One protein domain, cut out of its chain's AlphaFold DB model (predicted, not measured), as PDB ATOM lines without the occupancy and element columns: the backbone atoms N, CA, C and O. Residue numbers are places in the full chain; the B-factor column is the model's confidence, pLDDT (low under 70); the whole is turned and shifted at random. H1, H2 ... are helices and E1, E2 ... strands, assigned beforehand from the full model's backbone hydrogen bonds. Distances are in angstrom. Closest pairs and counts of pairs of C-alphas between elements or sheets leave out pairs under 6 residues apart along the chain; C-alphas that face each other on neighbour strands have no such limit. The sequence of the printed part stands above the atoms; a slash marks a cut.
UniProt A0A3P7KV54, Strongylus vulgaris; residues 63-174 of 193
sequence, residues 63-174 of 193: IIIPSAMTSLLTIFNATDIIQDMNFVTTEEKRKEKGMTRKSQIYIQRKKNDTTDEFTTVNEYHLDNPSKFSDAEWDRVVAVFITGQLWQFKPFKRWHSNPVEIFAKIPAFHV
ATOM      1  N   ILE A  63     -16.324 -40.393  19.948       89.38
ATOM      2  CA  ILE A  63     -15.013 -40.994  20.206       89.38
ATOM      3  C   ILE A  63     -15.227 -42.421  20.704       89.38
ATOM      4  O   ILE A  63     -15.998 -42.662  21.636       89.38
ATOM      5  N   ILE A  64     -14.530 -43.378  20.093       90.62
ATOM      6  CA  ILE A  64     -14.611 -44.788  20.478       90.62
ATOM      7  C   ILE A  64     -13.494 -45.099  21.475       90.62
ATOM      8  O   ILE A  64     -12.315 -44.933  21.172       90.62
ATOM      9  N   ILE A  65     -13.868 -45.590  22.656       89.62
ATOM     10  CA  ILE A  65     -12.945 -46.027  23.712       89.62
ATOM     11  C   ILE A  65     -12.916 -47.559  23.732       89.62
ATOM     12  O   ILE A  65     -13.967 -48.190  23.580       89.62
ATOM     13  N   PRO A  66     -11.746 -48.195  23.920       88.00
ATOM     14  CA  PRO A  66     -11.664 -49.644  23.941       88.00
ATOM     15  C   PRO A  66     -12.467 -50.241  25.101       88.00
ATOM     16  O   PRO A  66     -12.444 -49.761  26.233       88.00
ATOM     17  N   SER A  67     -13.117 -51.376  24.840       84.50
ATOM     18  CA  SER A  67     -13.846 -52.144  25.861       84.50
ATOM     19  C   SER A  67     -12.936 -52.880  26.851       84.50
ATOM     20  O   SER A  67     -13.445 -53.467  27.811       84.50
ATOM     21  N   ALA A  68     -11.622 -52.899  26.604       84.88
ATOM     22  CA  ALA A  68     -10.642 -53.599  27.422       84.88
ATOM     23  C   ALA A  68     -10.384 -52.844  28.732       84.88
ATOM     24  O   ALA A  68      -9.935 -51.703  28.727       84.88
ATOM     25  N   MET A  69     -10.606 -53.515  29.862       85.00
ATOM     26  CA  MET A  69     -10.374 -52.946  31.200       85.00
ATOM     27  C   MET A  69      -8.893 -52.751  31.532       85.00
ATOM     28  O   MET A  69      -8.567 -52.040  32.474       85.00
ATOM     29  N   THR A  70      -8.007 -53.367  30.752       85.88
ATOM     30  CA  THR A  70      -6.552 -53.220  30.856       85.88
ATOM     31  C   THR A  70      -6.020 -51.992  30.112       85.88
ATOM     32  O   THR A  70      -4.825 -51.730  30.171       85.88
ATOM     33  N   SER A  71      -6.871 -51.265  29.379       88.25
ATOM     34  CA  SER A  71      -6.496 -50.006  28.729       88.25
ATOM     35  C   SER A  71      -6.271 -48.904  29.768       88.25
ATOM     36  O   SER A  71      -6.989 -48.846  30.769       88.25
ATOM     37  N   LEU A  72      -5.320 -47.998  29.514       92.38
ATOM     38  CA  LEU A  72      -5.105 -46.812  30.358       92.38
ATOM     39  C   LEU A  72      -6.289 -45.847  30.299       92.38
ATOM     40  O   LEU A  72      -6.651 -45.251  31.310       92.38
ATOM     41  N   LEU A  73      -6.925 -45.744  29.131       91.50
ATOM     42  CA  LEU A  73      -8.169 -45.008  28.950       91.50
ATOM     43  C   LEU A  73      -9.341 -45.986  28.859       91.50
ATOM     44  O   LEU A  73      -9.384 -46.839  27.966       91.50
ATOM     45  N   THR A  74     -10.303 -45.842  29.765       91.69
ATOM     46  CA  THR A  74     -11.552 -46.608  29.810       91.69
ATOM     47  C   THR A  74     -12.734 -45.674  30.057       91.69
ATOM     48  O   THR A  74     -12.572 -44.499  30.366       91.69
ATOM     49  N   ILE A  75     -13.962 -46.188  29.973       88.75
ATOM     50  CA  ILE A  75     -15.148 -45.373  30.279       88.75
ATOM     51  C   ILE A  75     -15.193 -44.866  31.724       88.75
ATOM     52  O   ILE A  75     -15.889 -43.898  32.012       88.75
ATOM     53  N   PHE A  76     -14.479 -45.521  32.638       91.81
ATOM     54  CA  PHE A  76     -14.503 -45.162  34.050       91.81
ATOM     55  C   PHE A  76     -13.732 -43.877  34.336       91.81
ATOM     56  O   PHE A  76     -14.139 -43.131  35.218       91.81
ATOM     57  N   ASN A  77     -12.642 -43.642  33.603       93.31
ATOM     58  CA  ASN A  77     -11.717 -42.530  33.823       93.31
ATOM     59  C   ASN A  77     -11.651 -41.542  32.648       93.31
ATOM     60  O   ASN A  77     -10.903 -40.570  32.695       93.31
ATOM     61  N   ALA A  78     -12.412 -41.774  31.576       91.38
ATOM     62  CA  ALA A  78     -12.371 -40.920  30.395       91.38
ATOM     63  C   ALA A  78     -12.817 -39.482  30.668       91.38
ATOM     64  O   ALA A  78     -12.282 -38.571  30.043       91.38
ATOM     65  N   THR A  79     -13.756 -39.263  31.592       89.88
ATOM     66  CA  THR A  79     -14.133 -37.904  32.003       89.88
ATOM     67  C   THR A  79     -12.950 -37.206  32.665       89.88
ATOM     68  O   THR A  79     -12.548 -36.150  32.185       89.88
ATOM     69  N   ASP A  80     -12.335 -37.834  33.669       92.38
ATOM     70  CA  ASP A  80     -11.193 -37.270  34.395       92.38
ATOM     71  C   ASP A  80     -10.027 -36.948  33.432       92.38
ATOM     72  O   ASP A  80      -9.458 -35.857  33.459       92.38
ATOM     73  N   ILE A  81      -9.727 -37.859  32.498       91.44
ATOM     74  CA  ILE A  81      -8.601 -37.712  31.564       91.44
ATOM     75  C   ILE A  81      -8.883 -36.686  30.459       91.44
ATOM     76  O   ILE A  81      -8.047 -35.829  30.185       91.44
ATOM     77  N   ILE A  82     -10.022 -36.783  29.767       87.31
ATOM     78  CA  ILE A  82     -10.275 -35.990  28.550       87.31
ATOM     79  C   ILE A  82     -10.791 -34.592  28.895       87.31
ATOM     80  O   ILE A  82     -10.461 -33.626  28.198       87.31
ATOM     81  N   GLN A  83     -11.629 -34.497  29.930       86.00
ATOM     82  CA  GLN A  83     -12.264 -33.252  30.343       86.00
ATOM     83  C   GLN A  83     -11.366 -32.459  31.280       86.00
ATOM     84  O   GLN A  83     -11.078 -31.292  31.020       86.00
ATOM     85  N   ASP A  84     -10.926 -33.120  32.349       88.31
ATOM     86  CA  ASP A  84     -10.281 -32.463  33.482       88.31
ATOM     87  C   ASP A  84      -8.749 -32.511  33.362       88.31
ATOM     88  O   ASP A  84      -8.041 -31.922  34.176       88.31
ATOM     89  N   MET A  85      -8.232 -33.173  32.314       88.75
ATOM     90  CA  MET A  85      -6.801 -33.365  32.050       88.75
ATOM     91  C   MET A  85      -6.073 -33.998  33.246       88.75
ATOM     92  O   MET A  85      -4.894 -33.735  33.482       88.75
ATOM     93  N   ASN A  86      -6.785 -34.839  33.999       93.44
ATOM     94  CA  ASN A  86      -6.316 -35.480  35.215       93.44
ATOM     95  C   ASN A  86      -6.313 -37.002  35.038       93.44
ATOM     96  O   ASN A  86      -7.356 -37.633  34.865       93.44
ATOM     97  N   PHE A  87      -5.129 -37.608  35.088       94.44
ATOM     98  CA  PHE A  87      -5.021 -39.055  34.973       94.44
ATOM     99  C   PHE A  87      -5.403 -39.743  36.285       94.44
ATOM    100  O   PHE A  87      -4.737 -39.576  37.303       94.44
ATOM    101  N   VAL A  88      -6.458 -40.560  36.225       94.94
ATOM    102  CA  VAL A  88      -6.892 -41.461  37.299       94.94
ATOM    103  C   VAL A  88      -6.984 -42.867  36.731       94.94
ATOM    104  O   VAL A  88      -7.485 -43.075  35.621       94.94
ATOM    105  N   THR A  89      -6.508 -43.862  37.467       94.88
ATOM    106  CA  THR A  89      -6.530 -45.241  36.978       94.88
ATOM    107  C   THR A  89      -7.944 -45.826  37.022       94.88
ATOM    108  O   THR A  89      -8.761 -45.511  37.890       94.88
ATOM    109  N   THR A  90      -8.236 -46.756  36.110       93.19
ATOM    110  CA  THR A  90      -9.510 -47.496  36.111       93.19
ATOM    111  C   THR A  90      -9.769 -48.201  37.450       93.19
ATOM    112  O   THR A  90     -10.913 -48.269  37.897       93.19
ATOM    113  N   GLU A  91      -8.724 -48.708  38.112       93.81
ATOM    114  CA  GLU A  91      -8.856 -49.411  39.394       93.81
ATOM    115  C   GLU A  91      -9.225 -48.470  40.547       93.81
ATOM    116  O   GLU A  91     -10.017 -48.850  41.408       93.81
ATOM    117  N   GLU A  92      -8.711 -47.238  40.558       94.50
ATOM    118  CA  GLU A  92      -9.124 -46.211  41.523       94.50
ATOM    119  C   GLU A  92     -10.595 -45.842  41.331       94.50
ATOM    120  O   GLU A  92     -11.368 -45.940  42.286       94.50
ATOM    121  N   LYS A  93     -11.019 -45.549  40.091       94.06
ATOM    122  CA  LYS A  93     -12.429 -45.250  39.781       94.06
ATOM    123  C   LYS A  93     -13.353 -46.390  40.204       94.06
ATOM    124  O   LYS A  93     -14.421 -46.155  40.757       94.06
ATOM    125  N   ARG A  94     -12.947 -47.646  39.990       91.06
ATOM    126  CA  ARG A  94     -13.753 -48.831  40.335       91.06
ATOM    127  C   ARG A  94     -13.945 -49.020  41.846       91.06
ATOM    128  O   ARG A  94     -14.913 -49.663  42.247       91.06
ATOM    129  N   LYS A  95     -13.048 -48.482  42.678       93.19
ATOM    130  CA  LYS A  95     -13.170 -48.509  44.147       93.19
ATOM    131  C   LYS A  95     -14.119 -47.437  44.686       93.19
ATOM    132  O   LYS A  95     -14.546 -47.539  45.837       93.19
ATOM    133  N   GLU A  96     -14.462 -46.426  43.889       93.44
ATOM    134  CA  GLU A  96     -15.412 -45.389  44.288       93.44
ATOM    135  C   GLU A  96     -16.813 -45.983  44.516       93.44
ATOM    136  O   GLU A  96     -17.310 -46.824  43.759       93.44
ATOM    137  N   LYS A  97     -17.486 -45.533  45.582       90.69
ATOM    138  CA  LYS A  97     -18.840 -45.997  45.904       90.69
ATOM    139  C   LYS A  97     -19.809 -45.601  44.789       90.69
ATOM    140  O   LYS A  97     -19.904 -44.433  44.434       90.69
ATOM    141  N   GLY A  98     -20.573 -46.572  44.288       85.62
ATOM    142  CA  GLY A  98     -21.571 -46.345  43.239       85.62
ATOM    143  C   GLY A  98     -21.014 -46.352  41.814       85.62
ATOM    144  O   GLY A  98     -21.763 -46.069  40.877       85.62
ATOM    145  N   MET A  99     -19.738 -46.706  41.623       87.88
ATOM    146  CA  MET A  99     -19.176 -46.834  40.285       87.88
ATOM    147  C   MET A  99     -19.804 -48.016  39.540       87.88
ATOM    148  O   MET A  99     -19.737 -49.167  39.971       87.88
ATOM    149  N   THR A 100     -20.405 -47.731  38.388       87.00
ATOM    150  CA  THR A 100     -21.017 -48.730  37.507       87.00
ATOM    151  C   THR A 100     -20.515 -48.539  36.089       87.00
ATOM    152  O   THR A 100     -20.249 -47.420  35.644       87.00
ATOM    153  N   ARG A 101     -20.366 -49.649  35.358       85.00
ATOM    154  CA  ARG A 101     -19.985 -49.585  33.949       85.00
ATOM    155  C   ARG A 101     -21.142 -48.987  33.158       85.00
ATOM    156  O   ARG A 101     -22.183 -49.621  33.010       85.00
ATOM    157  N   LYS A 102     -20.939 -47.789  32.623       84.38
ATOM    158  CA  LYS A 102     -21.845 -47.203  31.634       84.38
ATOM    159  C   LYS A 102     -21.538 -47.800  30.249       84.38
ATOM    160  O   LYS A 102     -20.435 -48.287  30.006       84.38
ATOM    161  N   SER A 103     -22.519 -47.776  29.351       80.31
ATOM    162  CA  SER A 103     -22.299 -48.037  27.916       80.31
ATOM    163  C   SER A 103     -21.984 -46.742  27.166       80.31
ATOM    164  O   SER A 103     -21.339 -46.768  26.130       80.31
ATOM    165  N   GLN A 104     -22.368 -45.588  27.715       82.06
ATOM    166  CA  GLN A 104     -22.039 -44.296  27.132       82.06
ATOM    167  C   GLN A 104     -21.828 -43.214  28.187       82.06
ATOM    168  O   GLN A 104     -22.417 -43.262  29.269       82.06
ATOM    169  N   ILE A 105     -20.982 -42.241  27.856       85.31
ATOM    170  CA  ILE A 105     -20.744 -41.033  28.652       85.31
ATOM    171  C   ILE A 105     -20.734 -39.803  27.739       85.31
ATOM    172  O   ILE A 105     -20.577 -39.919  26.527       85.31
ATOM    173  N   TYR A 106     -20.918 -38.630  28.336       85.12
ATOM    174  CA  TYR A 106     -20.926 -37.325  27.675       85.12
ATOM    175  C   TYR A 106     -19.790 -36.507  28.307       85.12
ATOM    176  O   TYR A 106     -19.742 -36.430  29.535       85.12
ATOM    177  N   ILE A 107     -18.868 -35.943  27.513       81.81
ATOM    178  CA  ILE A 107     -17.699 -35.198  28.020       81.81
ATOM    179  C   ILE A 107     -17.648 -33.806  27.398       81.81
ATOM    180  O   ILE A 107     -17.377 -33.653  26.211       81.81
ATOM    181  N   GLN A 108     -17.839 -32.777  28.220       78.38
ATOM    182  CA  GLN A 108     -17.878 -31.397  27.748       78.38
ATOM    183  C   GLN A 108     -16.533 -30.725  27.973       78.38
ATOM    184  O   GLN A 108     -16.173 -30.423  29.107       78.38
ATOM    185  N   ARG A 109     -15.803 -30.433  26.896       73.06
ATOM    186  CA  ARG A 109     -14.519 -29.736  26.993       73.06
ATOM    187  C   ARG A 109     -14.650 -28.293  26.513       73.06
ATOM    188  O   ARG A 109     -15.143 -28.023  25.417       73.06
ATOM    189  N   LYS A 110     -14.168 -27.349  27.326       68.31
ATOM    190  CA  LYS A 110     -14.019 -25.954  26.900       68.31
ATOM    191  C   LYS A 110     -12.838 -25.864  25.931       68.31
ATOM    192  O   LYS A 110     -11.748 -26.345  26.241       68.31
ATOM    193  N   LYS A 111     -13.050 -25.286  24.750       62.00
ATOM    194  CA  LYS A 111     -11.948 -24.961  23.840       62.00
ATOM    195  C   LYS A 111     -11.226 -23.751  24.431       62.00
ATOM    196  O   LYS A 111     -11.861 -22.742  24.725       62.00
ATOM    197  N   ASN A 112      -9.927 -23.862  24.679       56.03
ATOM    198  CA  ASN A 112      -9.166 -22.731  25.199       56.03
ATOM    199  C   ASN A 112      -9.064 -21.643  24.112       56.03
ATOM    200  O   ASN A 112      -8.763 -21.955  22.961       56.03
ATOM    201  N   ASP A 113      -9.298 -20.395  24.528       53.69
ATOM    202  CA  ASP A 113      -9.061 -19.130  23.809       53.69
ATOM    203  C   ASP A 113     -10.097 -18.607  22.794       53.69
ATOM    204  O   ASP A 113      -9.802 -17.761  21.951       53.69
ATOM    205  N   THR A 114     -11.364 -19.010  22.891       47.22
ATOM    206  CA  THR A 114     -12.455 -18.214  22.297       47.22
ATOM    207  C   THR A 114     -13.640 -18.184  23.250       47.22
ATOM    208  O   THR A 114     -14.052 -19.215  23.782       47.22
ATOM    209  N   THR A 115     -14.122 -16.975  23.524       45.97
ATOM    210  CA  THR A 115     -15.227 -16.653  24.427       45.97
ATOM    211  C   THR A 115     -16.409 -17.607  24.206       45.97
ATOM    212  O   THR A 115     -16.944 -17.698  23.108       45.97
ATOM    213  N   ASP A 116     -16.776 -18.334  25.261       46.28
ATOM    214  CA  ASP A 116     -18.040 -19.064  25.439       46.28
ATOM    215  C   ASP A 116     -18.415 -20.195  24.458       46.28
ATOM    216  O   ASP A 116     -19.546 -20.681  24.499       46.28
ATOM    217  N   GLU A 117     -17.485 -20.711  23.647       46.81
ATOM    218  CA  GLU A 117     -17.759 -21.887  22.804       46.81
ATOM    219  C   GLU A 117     -17.328 -23.199  23.490       46.81
ATOM    220  O   GLU A 117     -16.165 -23.617  23.481       46.81
ATOM    221  N   PHE A 118     -18.289 -23.882  24.114       43.88
ATOM    222  CA  PHE A 118     -18.106 -25.258  24.573       43.88
ATOM    223  C   PHE A 118     -18.056 -26.193  23.360       43.88
ATOM    224  O   PHE A 118     -19.056 -26.357  22.659       43.88
ATOM    225  N   THR A 119     -16.931 -26.882  23.136       48.75
ATOM    226  CA  THR A 119     -16.937 -28.032  22.226       48.75
ATOM    227  C   THR A 119     -17.572 -29.193  22.981       48.75
ATOM    228  O   THR A 119     -16.933 -29.919  23.741       48.75
ATOM    229  N   THR A 120     -18.884 -29.327  22.812       46.62
ATOM    230  CA  THR A 120     -19.648 -30.475  23.301       46.62
ATOM    231  C   THR A 120     -19.227 -31.698  22.479       46.62
ATOM    232  O   THR A 120     -19.767 -31.943  21.402       46.62
ATOM    233  N   VAL A 121     -18.221 -32.440  22.947       51.31
ATOM    234  CA  VAL A 121     -17.778 -33.708  22.349       51.31
ATOM    235  C   VAL A 121     -18.551 -34.835  23.012       51.31
ATOM    236  O   VAL A 121     -18.050 -35.501  23.914       51.31
ATOM    237  N   ASN A 122     -19.822 -35.000  22.665       54.53
ATOM    238  CA  ASN A 122     -20.684 -35.821  23.505       54.53
ATOM    239  C   ASN A 122     -21.482 -36.885  22.767       54.53
ATOM    240  O   ASN A 122     -22.706 -36.810  22.706       54.53
ATOM    241  N   GLU A 123     -20.793 -37.923  22.314       47.84
ATOM    242  CA  GLU A 123     -21.342 -39.271  22.405       47.84
ATOM    243  C   GLU A 123     -20.194 -40.289  22.411       47.84
ATOM    244  O   GLU A 123     -19.571 -40.560  21.391       47.84
ATOM    245  N   TYR A 124     -19.869 -40.844  23.578       58.56
ATOM    246  CA  TYR A 124     -18.934 -41.967  23.664       58.56
ATOM    247  C   TYR A 124     -19.762 -43.231  23.693       58.56
ATOM    248  O   TYR A 124     -20.418 -43.500  24.692       58.56
ATOM    249  N   HIS A 125     -19.736 -44.011  22.626       52.44
ATOM    250  CA  HIS A 125     -20.365 -45.321  22.617       52.44
ATOM    251  C   HIS A 125     -19.314 -46.373  22.962       52.44
ATOM    252  O   HIS A 125     -18.407 -46.668  22.181       52.44
ATOM    253  N   LEU A 126     -19.456 -46.953  24.148       57.56
ATOM    254  CA  LEU A 126     -18.799 -48.187  24.521       57.56
ATOM    255  C   LEU A 126     -19.740 -49.352  24.320       57.56
ATOM    256  O   LEU A 126     -20.702 -49.530  25.063       57.56
ATOM    257  N   ASP A 127     -19.337 -50.164  23.354       56.75
ATOM    258  CA  ASP A 127     -19.038 -51.593  23.500       56.75
ATOM    259  C   ASP A 127     -19.244 -52.316  22.174       56.75
ATOM    260  O   ASP A 127     -18.585 -53.321  21.898       56.75
ATOM    261  N   ASN A 128     -20.108 -51.761  21.329       67.19
ATOM    262  CA  ASN A 128     -20.504 -52.408  20.103       67.19
ATOM    263  C   ASN A 128     -20.670 -51.416  18.944       67.19
ATOM    264  O   ASN A 128     -21.798 -51.122  18.542       67.19
ATOM    265  N   PRO A 129     -19.549 -50.973  18.341       79.88
ATOM    266  CA  PRO A 129     -19.572 -50.248  17.072       79.88
ATOM    267  C   PRO A 129     -20.395 -50.957  15.982       79.88
ATOM    268  O   PRO A 129     -20.877 -50.314  15.059       79.88
ATOM    269  N   SER A 130     -20.644 -52.269  16.104       82.69
ATOM    270  CA  SER A 130     -21.498 -53.012  15.165       82.69
ATOM    271  C   SER A 130     -22.948 -52.517  15.112       82.69
ATOM    272  O   SER A 130     -23.665 -52.907  14.198       82.69
ATOM    273  N   LYS A 131     -23.406 -51.727  16.094       85.12
ATOM    274  CA  LYS A 131     -24.767 -51.168  16.127       85.12
ATOM    275  C   LYS A 131     -24.873 -49.770  15.520       85.12
ATOM    276  O   LYS A 131     -25.983 -49.258  15.431       85.12
ATOM    277  N   PHE A 132     -23.754 -49.154  15.141       87.19
ATOM    278  CA  PHE A 132     -23.773 -47.806  14.583       87.19
ATOM    279  C   PHE A 132     -24.440 -47.807  13.213       87.19
ATOM    280  O   PHE A 132     -24.098 -48.600  12.333       87.19
ATOM    281  N   SER A 133     -25.359 -46.868  13.041       88.81
ATOM    282  CA  SER A 133     -25.838 -46.415  11.743       88.81
ATOM    283  C   SER A 133     -24.730 -45.701  10.964       88.81
ATOM    284  O   SER A 133     -23.742 -45.235  11.537       88.81
ATOM    285  N   ASP A 134     -24.908 -45.551   9.652       88.81
ATOM    286  CA  ASP A 134     -23.954 -44.809   8.814       88.81
ATOM    287  C   ASP A 134     -23.759 -43.367   9.310       88.81
ATOM    288  O   ASP A 134     -22.630 -42.892   9.412       88.81
ATOM    289  N   ALA A 135     -24.842 -42.717   9.748       88.62
ATOM    290  CA  ALA A 135     -24.800 -41.368  10.308       88.62
ATOM    291  C   ALA A 135     -24.055 -41.282  11.655       88.62
ATOM    292  O   ALA A 135     -23.546 -40.223  12.010       88.62
ATOM    293  N   GLU A 136     -24.000 -42.359  12.443       88.00
ATOM    294  CA  GLU A 136     -23.155 -42.420  13.643       88.00
ATOM    295  C   GLU A 136     -21.694 -42.611  13.272       88.00
ATOM    296  O   GLU A 136     -20.833 -41.914  13.806       88.00
ATOM    297  N   TRP A 137     -21.409 -43.502  12.323       90.50
ATOM    298  CA  TRP A 137     -20.047 -43.704  11.852       90.50
ATOM    299  C   TRP A 137     -19.432 -42.441  11.247       90.50
ATOM    300  O   TRP A 137     -18.255 -42.184  11.479       90.50
ATOM    301  N   ASP A 138     -20.217 -41.636  10.530       90.38
ATOM    302  CA  ASP A 138     -19.763 -40.363   9.952       90.38
ATOM    303  C   ASP A 138     -19.422 -39.304  11.022       90.38
ATOM    304  O   ASP A 138     -18.717 -38.339  10.740       90.38
ATOM    305  N   ARG A 139     -19.891 -39.483  12.265       90.50
ATOM    306  CA  ARG A 139     -19.566 -38.607  13.405       90.50
ATOM    307  C   ARG A 139     -18.350 -39.075  14.192       90.50
ATOM    308  O   ARG A 139     -17.955 -38.379  15.126       90.50
ATOM    309  N   VAL A 140     -17.774 -40.238  13.882       90.00
ATOM    310  CA  VAL A 140     -16.619 -40.758  14.620       90.00
ATOM    311  C   VAL A 140     -15.373 -39.959  14.257       90.00
ATOM    312  O   VAL A 140     -14.896 -40.017  13.129       90.00
ATOM    313  N   VAL A 141     -14.828 -39.236  15.235       90.88
ATOM    314  CA  VAL A 141     -13.659 -38.360  15.048       90.88
ATOM    315  C   VAL A 141     -12.363 -38.952  15.596       90.88
ATOM    316  O   VAL A 141     -11.284 -38.482  15.250       90.88
ATOM    317  N   ALA A 142     -12.450 -39.969  16.458       90.19
ATOM    318  CA  ALA A 142     -11.286 -40.631  17.034       90.19
ATOM    319  C   ALA A 142     -11.611 -42.048  17.522       90.19
ATOM    320  O   ALA A 142     -12.714 -42.321  18.011       90.19
ATOM    321  N   VAL A 143     -10.617 -42.936  17.470       91.06
ATOM    322  CA  VAL A 143     -10.656 -44.256  18.110       91.06
ATOM    323  C   VAL A 143      -9.433 -44.456  18.999       91.06
ATOM    324  O   VAL A 143      -8.297 -44.341  18.555       91.06
ATOM    325  N   PHE A 144      -9.649 -44.796  20.264       91.50
ATOM    326  CA  PHE A 144      -8.581 -45.252  21.145       91.50
ATOM    327  C   PHE A 144      -8.376 -46.754  20.975       91.50
ATOM    328  O   PHE A 144      -9.338 -47.527  20.959       91.50
ATOM    329  N   ILE A 145      -7.126 -47.181  20.839       90.94
ATOM    330  CA  ILE A 145      -6.765 -48.566  20.539       90.94
ATOM    331  C   ILE A 145      -5.893 -49.177  21.633       90.94
ATOM    332  O   ILE A 145      -5.224 -48.467  22.374       90.94
ATOM    333  N   THR A 146      -5.908 -50.506  21.723       87.75
ATOM    334  CA  THR A 146      -5.096 -51.295  22.671       87.75
ATOM    335  C   THR A 146      -3.989 -52.096  21.994       87.75
ATOM    336  O   THR A 146      -3.263 -52.828  22.658       87.75
ATOM    337  N   GLY A 147      -3.906 -52.035  20.661       84.88
ATOM    338  CA  GLY A 147      -2.975 -52.837  19.865       84.88
ATOM    339  C   GLY A 147      -3.468 -54.234  19.496       84.88
ATOM    340  O   GLY A 147      -2.852 -54.899  18.668       84.88
ATOM    341  N   GLN A 148      -4.587 -54.689  20.062       86.19
ATOM    342  CA  GLN A 148      -5.082 -56.039  19.820       86.19
ATOM    343  C   GLN A 148      -6.063 -56.085  18.649       86.19
ATOM    344  O   GLN A 148      -7.123 -55.467  18.698       86.19
ATOM    345  N   LEU A 149      -5.771 -56.901  17.628       88.75
ATOM    346  CA  LEU A 149      -6.600 -57.004  16.414       88.75
ATOM    347  C   LEU A 149      -8.068 -57.345  16.698       88.75
ATOM    348  O   LEU A 149      -8.967 -56.897  15.987       88.75
ATOM    349  N   TRP A 150      -8.334 -58.116  17.759       88.81
ATOM    350  CA  TRP A 150      -9.701 -58.480  18.128       88.81
ATOM    351  C   TRP A 150     -10.577 -57.261  18.453       88.81
ATOM    352  O   TRP A 150     -11.797 -57.363  18.311       88.81
ATOM    353  N   GLN A 151      -9.983 -56.120  18.825       89.69
ATOM    354  CA  GLN A 151     -10.688 -54.864  19.082       89.69
ATOM    355  C   GLN A 151     -11.520 -54.414  17.876       89.69
ATOM    356  O   GLN A 151     -12.593 -53.842  18.058       89.69
ATOM    357  N   PHE A 152     -11.055 -54.695  16.656       90.81
ATOM    358  CA  PHE A 152     -11.678 -54.205  15.428       90.81
ATOM    359  C   PHE A 152     -12.786 -55.115  14.893       90.81
ATOM    360  O   PHE A 152     -13.495 -54.724  13.972       90.81
ATOM    361  N   LYS A 153     -13.017 -56.292  15.494       90.38
ATOM    362  CA  LYS A 153     -14.111 -57.206  15.099       90.38
ATOM    363  C   LYS A 153     -15.492 -56.534  14.982       90.38
ATOM    364  O   LYS A 153     -16.249 -56.944  14.098       90.38
ATOM    365  N   PRO A 154     -15.865 -55.552  15.825       90.12
ATOM    366  CA  PRO A 154     -17.138 -54.839  15.702       90.12
ATOM    367  C   PRO A 154     -17.196 -53.802  14.563       90.12
ATOM    368  O   PRO A 154     -18.273 -53.316  14.232       90.12
ATOM    369  N   PHE A 155     -16.068 -53.436  13.948       91.88
ATOM    370  CA  PHE A 155     -15.977 -52.386  12.924       91.88
ATOM    371  C   PHE A 155     -16.331 -52.961  11.546       91.88
ATOM    372  O   PHE A 155     -15.489 -53.093  10.657       91.88
ATOM    373  N   LYS A 156     -17.594 -53.370  11.382       90.00
ATOM    374  CA  LYS A 156     -18.068 -54.065  10.174       90.00
ATOM    375  C   LYS A 156     -18.045 -53.199   8.918       90.00
ATOM    376  O   LYS A 156     -17.779 -53.743   7.853       90.00
ATOM    377  N   ARG A 157     -18.227 -51.878   9.057       91.62
ATOM    378  CA  ARG A 157     -18.169 -50.909   7.946       91.62
ATOM    379  C   ARG A 157     -16.866 -51.000   7.140       91.62
ATOM    380  O   ARG A 157     -16.885 -50.773   5.940       91.62
ATOM    381  N   TRP A 158     -15.767 -51.380   7.795       93.44
ATOM    382  CA  TRP A 158     -14.435 -51.525   7.196       93.44
ATOM    383  C   TRP A 158     -13.875 -52.934   7.383       93.44
ATOM    384  O   TRP A 158     -12.702 -53.116   7.695       93.44
ATOM    385  N   HIS A 159     -14.743 -53.946   7.301       93.88
ATOM    386  CA  HIS A 159     -14.350 -55.361   7.303       93.88
ATOM    387  C   HIS A 159     -13.501 -55.801   8.509       93.88
ATOM    388  O   HIS A 159     -12.801 -56.808   8.445       93.88
ATOM    389  N   SER A 160     -13.568 -55.077   9.635       92.81
ATOM    390  CA  SER A 160     -12.684 -55.284  10.795       92.81
ATOM    391  C   SER A 160     -11.181 -55.137  10.485       92.81
ATOM    392  O   SER A 160     -10.354 -55.634  11.249       92.81
ATOM    393  N   ASN A 161     -10.827 -54.468   9.382       93.44
ATOM    394  CA  ASN A 161      -9.460 -54.272   8.913       93.44
ATOM    395  C   ASN A 161      -8.869 -52.971   9.493       93.44
ATOM    396  O   ASN A 161      -9.332 -51.888   9.131       93.44
ATOM    397  N   PRO A 162      -7.829 -53.034  10.349       91.25
ATOM    398  CA  PRO A 162      -7.232 -51.843  10.951       91.25
ATOM    399  C   PRO A 162      -6.719 -50.829   9.925       91.25
ATOM    400  O   PRO A 162      -6.850 -49.634  10.149       91.25
ATOM    401  N   VAL A 163      -6.182 -51.285   8.786       92.56
ATOM    402  CA  VAL A 163      -5.637 -50.393   7.747       92.56
ATOM    403  C   VAL A 163      -6.743 -49.529   7.144       92.56
ATOM    404  O   VAL A 163      -6.587 -48.316   7.026       92.56
ATOM    405  N   GLU A 164      -7.886 -50.133   6.815       94.00
ATOM    406  CA  GLU A 164      -9.045 -49.402   6.295       94.00
ATOM    407  C   GLU A 164      -9.642 -48.467   7.349       94.00
ATOM    408  O   GLU A 164     -10.009 -47.339   7.028       94.00
ATOM    409  N   ILE A 165      -9.705 -48.909   8.609       92.38
ATOM    410  CA  ILE A 165     -10.226 -48.102   9.719       92.38
ATOM    411  C   ILE A 165      -9.349 -46.865   9.930       92.38
ATOM    412  O   ILE A 165      -9.866 -45.752   9.986       92.38
ATOM    413  N   PHE A 166      -8.029 -47.038  10.010       92.88
ATOM    414  CA  PHE A 166      -7.091 -45.949  10.296       92.88
ATOM    415  C   PHE A 166      -6.919 -44.987   9.119       92.88
ATOM    416  O   PHE A 166      -6.619 -43.817   9.327       92.88
ATOM    417  N   ALA A 167      -7.183 -45.440   7.891       92.88
ATOM    418  CA  ALA A 167      -7.267 -44.561   6.728       92.88
ATOM    419  C   ALA A 167      -8.503 -43.639   6.751       92.88
ATOM    420  O   ALA A 167      -8.580 -42.701   5.957       92.88
ATOM    421  N   LYS A 168      -9.500 -43.920   7.603       92.94
ATOM    422  CA  LYS A 168     -10.755 -43.153   7.693       92.94
ATOM    423  C   LYS A 168     -10.922 -42.411   9.013       92.94
ATOM    424  O   LYS A 168     -11.548 -41.357   9.016       92.94
ATOM    425  N   ILE A 169     -10.395 -42.948  10.111       91.44
ATOM    426  CA  ILE A 169     -10.554 -42.400  11.461       91.44
ATOM    427  C   ILE A 169      -9.181 -42.319  12.143       91.44
ATOM    428  O   ILE A 169      -8.487 -43.337  12.217       91.44
ATOM    429  N   PRO A 170      -8.814 -41.164  12.729       92.06
ATOM    430  CA  PRO A 170      -7.628 -41.045  13.570       92.06
ATOM    431  C   PRO A 170      -7.648 -42.038  14.739       92.06
ATOM    432  O   PRO A 170      -8.604 -42.082  15.521       92.06
ATOM    433  N   ALA A 171      -6.576 -42.818  14.876       91.19
ATOM    434  CA  ALA A 171      -6.423 -43.808  15.934       91.19
ATOM    435  C   ALA A 171      -5.326 -43.409  16.928       91.19
ATOM    436  O   ALA A 171      -4.233 -43.013  16.530       91.19
ATOM    437  N   PHE A 172      -5.607 -43.557  18.222       91.31
ATOM    438  CA  PHE A 172      -4.717 -43.160  19.311       91.31
ATOM    439  C   PHE A 172      -4.418 -44.342  20.221       91.31
ATOM    440  O   PHE A 172      -5.327 -45.004  20.721       91.31
ATOM    441  N   HIS A 173      -3.139 -44.586  20.479       89.19
ATOM    442  CA  HIS A 173      -2.701 -45.560  21.469       89.19
ATOM    443  C   HIS A 173      -2.115 -44.829  22.676       89.19
ATOM    444  O   HIS A 173      -1.238 -43.986  22.516       89.19
ATOM    445  N   VAL A 174      -2.590 -45.158  23.877       88.56
ATOM    446  CA  VAL A 174      -2.116 -44.551  25.129       88.56
ATOM    447  C   VAL A 174      -1.303 -45.590  25.886       88.56
ATOM    448  O   VAL A 174      -1.797 -46.683  26.164       88.56
TER     449      VAL A 174
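AT A GLANCE: This is residues 63 to 174 of the 193 residues of a protein of Strongylus vulgaris (UniProt A0A3P7KV54). Two halves built largely of loops meet here: one holds H1, H2 and a long two-stranded hairpin, E1 and E2, and the other holds a small sheet, E3 and E4, with the short helices H3, H4 and H5. E3 lies near the middle of the whole, and the first printed residues, 63 to 64, pair with it, while the tip of the hairpin, at Thr 115, is far out at one end. The printed part has 112 residues, with five named helices and four named strands in the order H1 H2 E1 E2 H3 E3 H4 H5 E4; E1 and E2 are antiparallel, E3 and E4 parallel. The class is mixed, helices and strands, with under half of the residues in named elements. The whole is compact, with a radius of gyration of the C-alphas of 14.6 A, and spans 37 by 37 by 22 A.

HOW THE PARTS SIT: Start at residues 63 to 64, which make a short parallel pairing with residues 142 to 143 of E3, residues 140 to 145. Go on to H1, residues 78 to 82, and E1, residues 104 to 110: their closest C-alphas, of Thr 79 and Ile 107, are 6.0 A apart. H2, residues 90 to 95, is apart from H1. E1 and E2, residues 118 to 125, form an antiparallel hairpin at 162 degrees; look for N 119 and O 109, 3.1 A, within hydrogen-bond range. H3, residues 134 to 137, is apart from E1. E3 and E4, residues 171 to 173, are parallel neighbours at 30 degrees, with N 145 and O 172 at 2.8 A, within hydrogen-bond range. Between them come H4, residues 149 to 152, and H5, residues 162 to 166, in a strand-helix-strand unit, two parallel strands joined through helices, with a right-handed crossover. H4 and H5 are close but not clearly touching; their closest C-alphas, of Phe 152 and Pro 162, are 6.7 A apart. In H1, H2 and H5 every O i to N i+4 pair is within hydrogen-bond range; H3 and H4 are too short for such a pair.

IN THESE COORDINATES: Find C-alpha 78 at (-12.371, -40.920, 30.395), where H1 begins; H2 follows from 90 to 95, 8.9 A long. E1 runs 20.0 A from C-alpha 104 at (-22.039, -44.296, 27.132), and E2 returns over 20.3 A. After H3 comes E3, 13.9 A, then H4 and H5; E4 ends at C-alpha 173, (-2.701, -45.560, 21.469).

THE WHOLE: The two C-alphas farthest apart are those of Thr 115 and Trp 150, 42.7 A. The printed part has no cut, and no link is long. Residues 110 to 128 are under 70 in pLDDT; the mean of the printed part is 83.2.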